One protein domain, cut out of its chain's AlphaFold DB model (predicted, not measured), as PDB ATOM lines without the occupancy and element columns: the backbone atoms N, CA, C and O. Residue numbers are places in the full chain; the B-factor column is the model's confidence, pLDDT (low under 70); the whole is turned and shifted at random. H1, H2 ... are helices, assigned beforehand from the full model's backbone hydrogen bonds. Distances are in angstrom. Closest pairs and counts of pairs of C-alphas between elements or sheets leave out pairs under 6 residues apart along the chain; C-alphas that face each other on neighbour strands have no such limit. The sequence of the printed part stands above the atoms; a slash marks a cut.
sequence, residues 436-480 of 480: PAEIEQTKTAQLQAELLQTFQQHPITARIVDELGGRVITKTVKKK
ATOM      1  N   PRO A 436     -30.488 -29.261  42.496       95.62
ATOM      2  CA  PRO A 436     -30.330 -29.972  41.220       95.62
ATOM      3  C   PRO A 436     -31.464 -30.939  40.883       95.62
ATOM      4  O   PRO A 436     -31.975 -30.910  39.762       95.62
ATOM      5  N   ALA A 437     -31.913 -31.727  41.858       95.19
ATOM      6  CA  ALA A 437     -33.029 -32.643  41.678       95.19
ATOM      7  C   ALA A 437     -34.352 -31.915  41.379       95.19
ATOM      8  O   ALA A 437     -35.102 -32.334  40.497       95.19
ATOM      9  N   GLU A 438     -34.636 -30.807  42.065       95.81
ATOM     10  CA  GLU A 438     -35.849 -30.011  41.837       95.81
ATOM     11  C   GLU A 438     -35.837 -29.313  40.475       95.81
ATOM     12  O   GLU A 438     -36.861 -29.263  39.789       95.81
ATOM     13  N   ILE A 439     -34.685 -28.802  40.032       94.69
ATOM     14  CA  ILE A 439     -34.558 -28.204  38.696       94.69
ATOM     15  C   ILE A 439     -34.801 -29.262  37.615       94.69
ATOM     16  O   ILE A 439     -35.518 -29.012  36.645       94.69
ATOM     17  N   GLU A 440     -34.259 -30.468  37.775       93.31
ATOM     18  CA  GLU A 440     -34.519 -31.558  36.835       93.31
ATOM     19  C   GLU A 440     -35.995 -31.986  36.851       93.31
ATOM     20  O   GLU A 440     -36.616 -32.162  35.797       93.31
ATOM     21  N   GLN A 441     -36.602 -32.084  38.034       94.38
ATOM     22  CA  GLN A 441     -38.015 -32.420  38.181       94.38
ATOM     23  C   GLN A 441     -38.926 -31.361  37.545       94.38
ATOM     24  O   GLN A 441     -39.867 -31.691  36.825       94.38
ATOM     25  N   THR A 442     -38.645 -30.079  37.761       95.75
ATOM     26  CA  THR A 442     -39.420 -28.986  37.160       95.75
ATOM     27  C   THR A 442     -39.239 -28.948  35.647       95.75
ATOM     28  O   THR A 442     -40.227 -28.842  34.923       95.75
ATOM     29  N   LYS A 443     -38.016 -29.135  35.140       94.69
ATOM     30  CA  LYS A 443     -37.742 -29.236  33.699       94.69
ATOM     31  C   LYS A 443     -38.482 -30.408  33.058       94.69
ATOM     32  O   LYS A 443     -39.081 -30.258  31.995       94.69
ATOM     33  N   THR A 444     -38.469 -31.580  33.689       92.06
ATOM     34  CA  THR A 444     -39.195 -32.753  33.178       92.06
ATOM     35  C   THR A 444     -40.707 -32.542  33.218       92.06
ATOM     36  O   THR A 444     -41.382 -32.879  32.245       92.06
ATOM     37  N   ALA A 445     -41.242 -31.915  34.268       93.75
ATOM     38  CA  ALA A 445     -42.652 -31.539  34.349       93.75
ATOM     39  C   ALA A 445     -43.052 -30.519  33.266       93.75
ATOM     40  O   ALA A 445     -44.090 -30.682  32.626       93.75
ATOM     41  N   GLN A 446     -42.212 -29.514  32.998       95.75
ATOM     42  CA  GLN A 446     -42.429 -28.533  31.928       95.75
ATOM     43  C   GLN A 446     -42.447 -29.194  30.549       95.75
ATOM     44  O   GLN A 446     -43.375 -28.971  29.777       95.75
ATOM     45  N   LEU A 447     -41.478 -30.069  30.262       93.12
ATOM     46  CA  LEU A 447     -41.441 -30.817  29.003       93.12
ATOM     47  C   LEU A 447     -42.674 -31.711  28.829       93.12
ATOM     48  O   LEU A 447     -43.191 -31.848  27.722       93.12
ATOM     49  N   GLN A 448     -43.165 -32.324  29.909       90.44
ATOM     50  CA  GLN A 448     -44.406 -33.096  29.867       90.44
ATOM     51  C   GLN A 448     -45.620 -32.203  29.595       90.44
ATOM     52  O   GLN A 448     -46.460 -32.567  28.776       90.44
ATOM     53  N   ALA A 449     -45.706 -31.035  30.233       93.12
ATOM     54  CA  ALA A 449     -46.780 -30.075  29.999       93.12
ATOM     55  C   ALA A 449     -46.786 -29.564  28.548       93.12
ATOM     56  O   ALA A 449     -47.835 -29.561  27.908       93.12
ATOM     57  N   GLU A 450     -45.616 -29.228  27.998       95.25
ATOM     58  CA  GLU A 450     -45.448 -28.819  26.598       95.25
ATOM     59  C   GLU A 450     -45.872 -29.933  25.631       95.25
ATOM     60  O   GLU A 450     -46.578 -29.701  24.644       95.25
ATOM     61  N   LEU A 451     -45.489 -31.175  25.931       92.12
ATOM     62  CA  LEU A 451     -45.842 -32.330  25.116       92.12
ATOM     63  C   LEU A 451     -47.354 -32.594  25.148       92.12
ATOM     64  O   LEU A 451     -47.947 -32.875  24.107       92.12
ATOM     65  N   LEU A 452     -47.994 -32.451  26.310       90.94
ATOM     66  CA  LEU A 452     -49.450 -32.541  26.443       90.94
ATOM     67  C   LEU A 452     -50.159 -31.422  25.681       90.94
ATOM     68  O   LEU A 452     -51.130 -31.697  24.979       90.94
ATOM     69  N   GLN A 453     -49.659 -30.192  25.774       94.00
ATOM     70  CA  GLN A 453     -50.203 -29.054  25.044       94.00
ATOM     71  C   GLN A 453     -50.112 -29.279  23.529       94.00
ATOM     72  O   GLN A 453     -51.110 -29.145  22.822       94.00
ATOM     73  N   THR A 454     -48.950 -29.710  23.039       94.19
ATOM     74  CA  THR A 454     -48.733 -30.032  21.621       94.19
ATOM     75  C   THR A 454     -49.648 -31.170  21.166       94.19
ATOM     76  O   THR A 454     -50.235 -31.118  20.087       94.19
ATOM     77  N   PHE A 455     -49.822 -32.194  22.006       93.38
ATOM     78  CA  PHE A 455     -50.695 -33.326  21.711       93.38
ATOM     79  C   PHE A 455     -52.174 -32.923  21.640       93.38
ATOM     80  O   PHE A 455     -52.888 -33.400  20.759       93.38
ATOM     81  N   GLN A 456     -52.634 -32.035  22.527       91.25
ATOM     82  CA  GLN A 456     -54.002 -31.504  22.531       91.25
ATOM     83  C   GLN A 456     -54.280 -30.587  21.336       91.25
ATOM     84  O   GLN A 456     -55.375 -30.620  20.782       91.25
ATOM     85  N   GLN A 457     -53.288 -29.801  20.912       94.94
ATOM     86  CA  GLN A 457     -53.391 -28.932  19.736       94.94
ATOM     87  C   GLN A 457     -53.350 -29.708  18.413       94.94
ATOM     88  O   GLN A 457     -53.671 -29.156  17.359       94.94
ATOM     89  N   HIS A 458     -52.967 -30.987  18.436       96.62
ATOM     90  CA  HIS A 458     -52.884 -31.787  17.227       96.62
ATOM     91  C   HIS A 458     -54.291 -32.063  16.651       96.62
ATOM     92  O   HIS A 458     -55.155 -32.591  17.359       96.62
ATOM     93  N   PRO A 459     -54.543 -31.789  15.355       96.62
ATOM     94  CA  PRO A 459     -55.891 -31.837  14.776       96.62
ATOM     95  C   PRO A 459     -56.524 -33.234  14.820       96.62
ATOM     96  O   PRO A 459     -57.739 -33.358  14.951       96.62
ATOM     97  N   ILE A 460     -55.713 -34.296  14.743       95.94
ATOM     98  CA  ILE A 460     -56.204 -35.678  14.880       95.94
ATOM     99  C   ILE A 460     -56.694 -35.941  16.307       95.94
ATOM    100  O   ILE A 460     -57.748 -36.543  16.486       95.94
ATOM    101  N   THR A 461     -55.964 -35.464  17.319       92.88
ATOM    102  CA  THR A 461     -56.371 -35.612  18.721       92.88
ATOM    103  C   THR A 461     -57.679 -34.875  18.965       92.88
ATOM    104  O   THR A 461     -58.587 -35.448  19.554       92.88
ATOM    105  N   ALA A 462     -57.804 -33.648  18.446       93.88
ATOM    106  CA  ALA A 462     -59.037 -32.875  18.538       93.88
ATOM    107  C   ALA A 462     -60.233 -33.630  17.932       93.88
ATOM    108  O   ALA A 462     -61.261 -33.746  18.591       93.88
ATOM    109  N   ARG A 463     -60.080 -34.230  16.741       95.25
ATOM    110  CA  ARG A 463     -61.139 -35.052  16.128       95.25
ATOM    111  C   ARG A 463     -61.476 -36.300  16.936       95.25
ATOM    112  O   ARG A 463     -62.643 -36.606  17.096       95.25
ATOM    113  N   ILE A 464     -60.489 -37.013  17.475       93.50
ATOM    114  CA  ILE A 464     -60.743 -38.206  18.302       93.50
ATOM    115  C   ILE A 464     -61.501 -37.833  19.583       93.50
ATOM    116  O   ILE A 464     -62.398 -38.557  20.009       93.50
ATOM    117  N   VAL A 465     -61.141 -36.717  20.213       94.88
ATOM    118  CA  VAL A 465     -61.824 -36.240  21.420       94.88
ATOM    119  C   VAL A 465     -63.260 -35.816  21.094       94.88
ATOM    120  O   VAL A 465     -64.170 -36.216  21.814       94.88
ATOM    121  N   ASP A 466     -63.464 -35.070  20.006       94.88
ATOM    122  CA  ASP A 466     -64.771 -34.530  19.610       94.88
ATOM    123  C   ASP A 466     -65.713 -35.606  19.035       94.88
ATOM    124  O   ASP A 466     -66.847 -35.756  19.480       94.88
ATOM    125  N   GLU A 467     -65.231 -36.421  18.093       96.00
ATOM    126  CA  GLU A 467     -66.050 -37.414  17.385       96.00
ATOM    127  C   GLU A 467     -66.261 -38.701  18.194       96.00
ATOM    128  O   GLU A 467     -67.314 -39.330  18.093       96.00
ATOM    129  N   LEU A 468     -65.268 -39.122  18.989       94.88
ATOM    130  CA  LEU A 468     -65.300 -40.411  19.695       94.88
ATOM    131  C   LEU A 468     -65.469 -40.266  21.213       94.88
ATOM    132  O   LEU A 468     -65.482 -41.277  21.916       94.88
ATOM    133  N   GLY A 469     -65.563 -39.038  21.741       92.44
ATOM    134  CA  GLY A 469     -65.588 -38.792  23.187       92.44
ATOM    135  C   GLY A 469     -64.324 -39.302  23.893       92.44
ATOM    136  O   GLY A 469     -64.361 -39.663  25.071       92.44
ATOM    137  N   GLY A 470     -63.211 -39.409  23.158       89.50
ATOM    138  CA  GLY A 470     -61.959 -39.939  23.680       89.50
ATOM    139  C   GLY A 470     -61.382 -39.046  24.781       89.50
ATOM    140  O   GLY A 470     -61.437 -37.823  24.696       89.50
ATOM    141  N   ARG A 471     -60.770 -39.646  25.810       88.00
ATOM    142  CA  ARG A 471     -60.023 -38.913  26.846       88.00
ATOM    143  C   ARG A 471     -58.532 -39.194  26.722       88.00
ATOM    144  O   ARG A 471     -58.112 -40.349  26.712       88.00
ATOM    145  N   VAL A 472     -57.721 -38.139  26.691       85.19
ATOM    146  CA  VAL A 472     -56.260 -38.272  26.700       85.19
ATOM    147  C   VAL A 472     -55.798 -38.714  28.087       85.19
ATOM    148  O   VAL A 472     -56.018 -38.021  29.081       85.19
ATOM    149  N   ILE A 473     -55.137 -39.870  28.161       88.56
ATOM    150  CA  ILE A 473     -54.498 -40.344  29.390       88.56
ATOM    151  C   ILE A 473     -53.104 -39.726  29.446       88.56
ATOM    152  O   ILE A 473     -52.175 -40.182  28.790       88.56
ATOM    153  N   THR A 474     -52.945 -38.682  30.251       81.88
ATOM    154  CA  THR A 474     -51.699 -37.902  30.331       81.88
ATOM    155  C   THR A 474     -50.467 -38.746  30.679       81.88
ATOM    156  O   THR A 474     -49.368 -38.446  30.229       81.88
ATOM    157  N   LYS A 475     -50.650 -39.855  31.407       85.19
ATOM    158  CA  LYS A 475     -49.572 -40.772  31.816       85.19
ATOM    159  C   LYS A 475     -48.994 -41.629  30.679       85.19
ATOM    160  O   LYS A 475     -47.956 -42.254  30.881       85.19
ATOM    161  N   THR A 476     -49.656 -41.724  29.523       83.62
ATOM    162  CA  THR A 476     -49.209 -42.595  28.418       83.62
ATOM    163  C   THR A 476     -48.491 -41.848  27.304       83.62
ATOM    164  O   THR A 476     -47.918 -42.492  26.423       83.62
ATOM    165  N   VAL A 477     -48.484 -40.513  27.329       77.88
ATOM    166  CA  VAL A 477     -47.884 -39.726  26.254       77.88
ATOM    167  C   VAL A 477     -46.362 -39.731  26.415       77.88
ATOM    168  O   VAL A 477     -45.813 -39.140  27.339       77.88
ATOM    169  N   LYS A 478     -45.676 -40.469  25.534       77.12
ATOM    170  CA  LYS A 478     -44.212 -40.585  25.514       77.12
ATOM    171  C   LYS A 478     -43.637 -39.746  24.380       77.12
ATOM    172  O   LYS A 478     -44.191 -39.734  23.281       77.12
ATOM    173  N   LYS A 479     -42.503 -39.089  24.638       72.06
ATOM    174  CA  LYS A 479     -41.692 -38.464  23.588       72.06
ATOM    175  C   LYS A 479     -41.166 -39.566  22.664       72.06
ATOM    176  O   LYS A 479     -40.674 -40.581  23.158       72.06
ATOM    177  N   LYS A 480     -41.365 -39.386  21.359       64.88
ATOM    178  CA  LYS A 480     -40.928 -40.329  20.329       64.88
ATOM    179  C   LYS A 480     -39.492 -40.057  19.911       64.88
ATOM    180  O   LYS A 480     -39.102 -38.867  19.957       64.88
TER     181      LYS A 480
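What this domain is: This is residues 436 to 480 of the 480 residues of an uncharacterized protein of Gammaproteobacteria bacterium (UniProt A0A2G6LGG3). One long straight helix, H1, makes the length of this domain; at its far end the short helix H2 turns off at a corner, and from there a tail with no named element, residues 469 to 480, folds back beside the later part of H1. The first half of H1, residues 436 to 446, sticks out as a free arm. The printed part has 45 residues with two named helices, H1 then H2, and no named strand, and its class is all helix. It is loose, with a radius of gyration of the C-alphas of 12.9 A and spans of 44 by 16 by 15 A.

How they stand to each other: Start at Pro 436, where H1, residues 436 to 457, begins; its residues 436 to 446 stand free. After His 458, a tight link of 1 residue, comes H2, residues 459 to 468. Look at Gln 456 and Ala 462: their C-alphas, the closest of the two helices, are 6.6 A apart, and H1 and H2 are close but not clearly touching. The two run the same way at a steep tilt of 69 degrees, only just short of about perpendicular. In both H1 and H2 every O i to N i+4 pair is within hydrogen-bond range.

Where its parts are: Find C-alpha 436 at (-30.330, -29.972, 41.220); from there H1 runs 31.5 A to C-alpha 457 at (-53.391, -28.932, 19.736). H2 runs 13.6 A from C-alpha 459 to C-alpha 468 at (-65.300, -40.411, 19.695).

The domain as a whole: The two C-alphas farthest apart, those of Pro 436 and Glu 467, are 43.6 A apart. Without residues 436 to 446 the body spans 28 by 16 by 15 A. The printed part has no cut and ends at Lys 480, the chain's last residue. The mean pLDDT of the printed part is 91.0, and residue 480 is under 70.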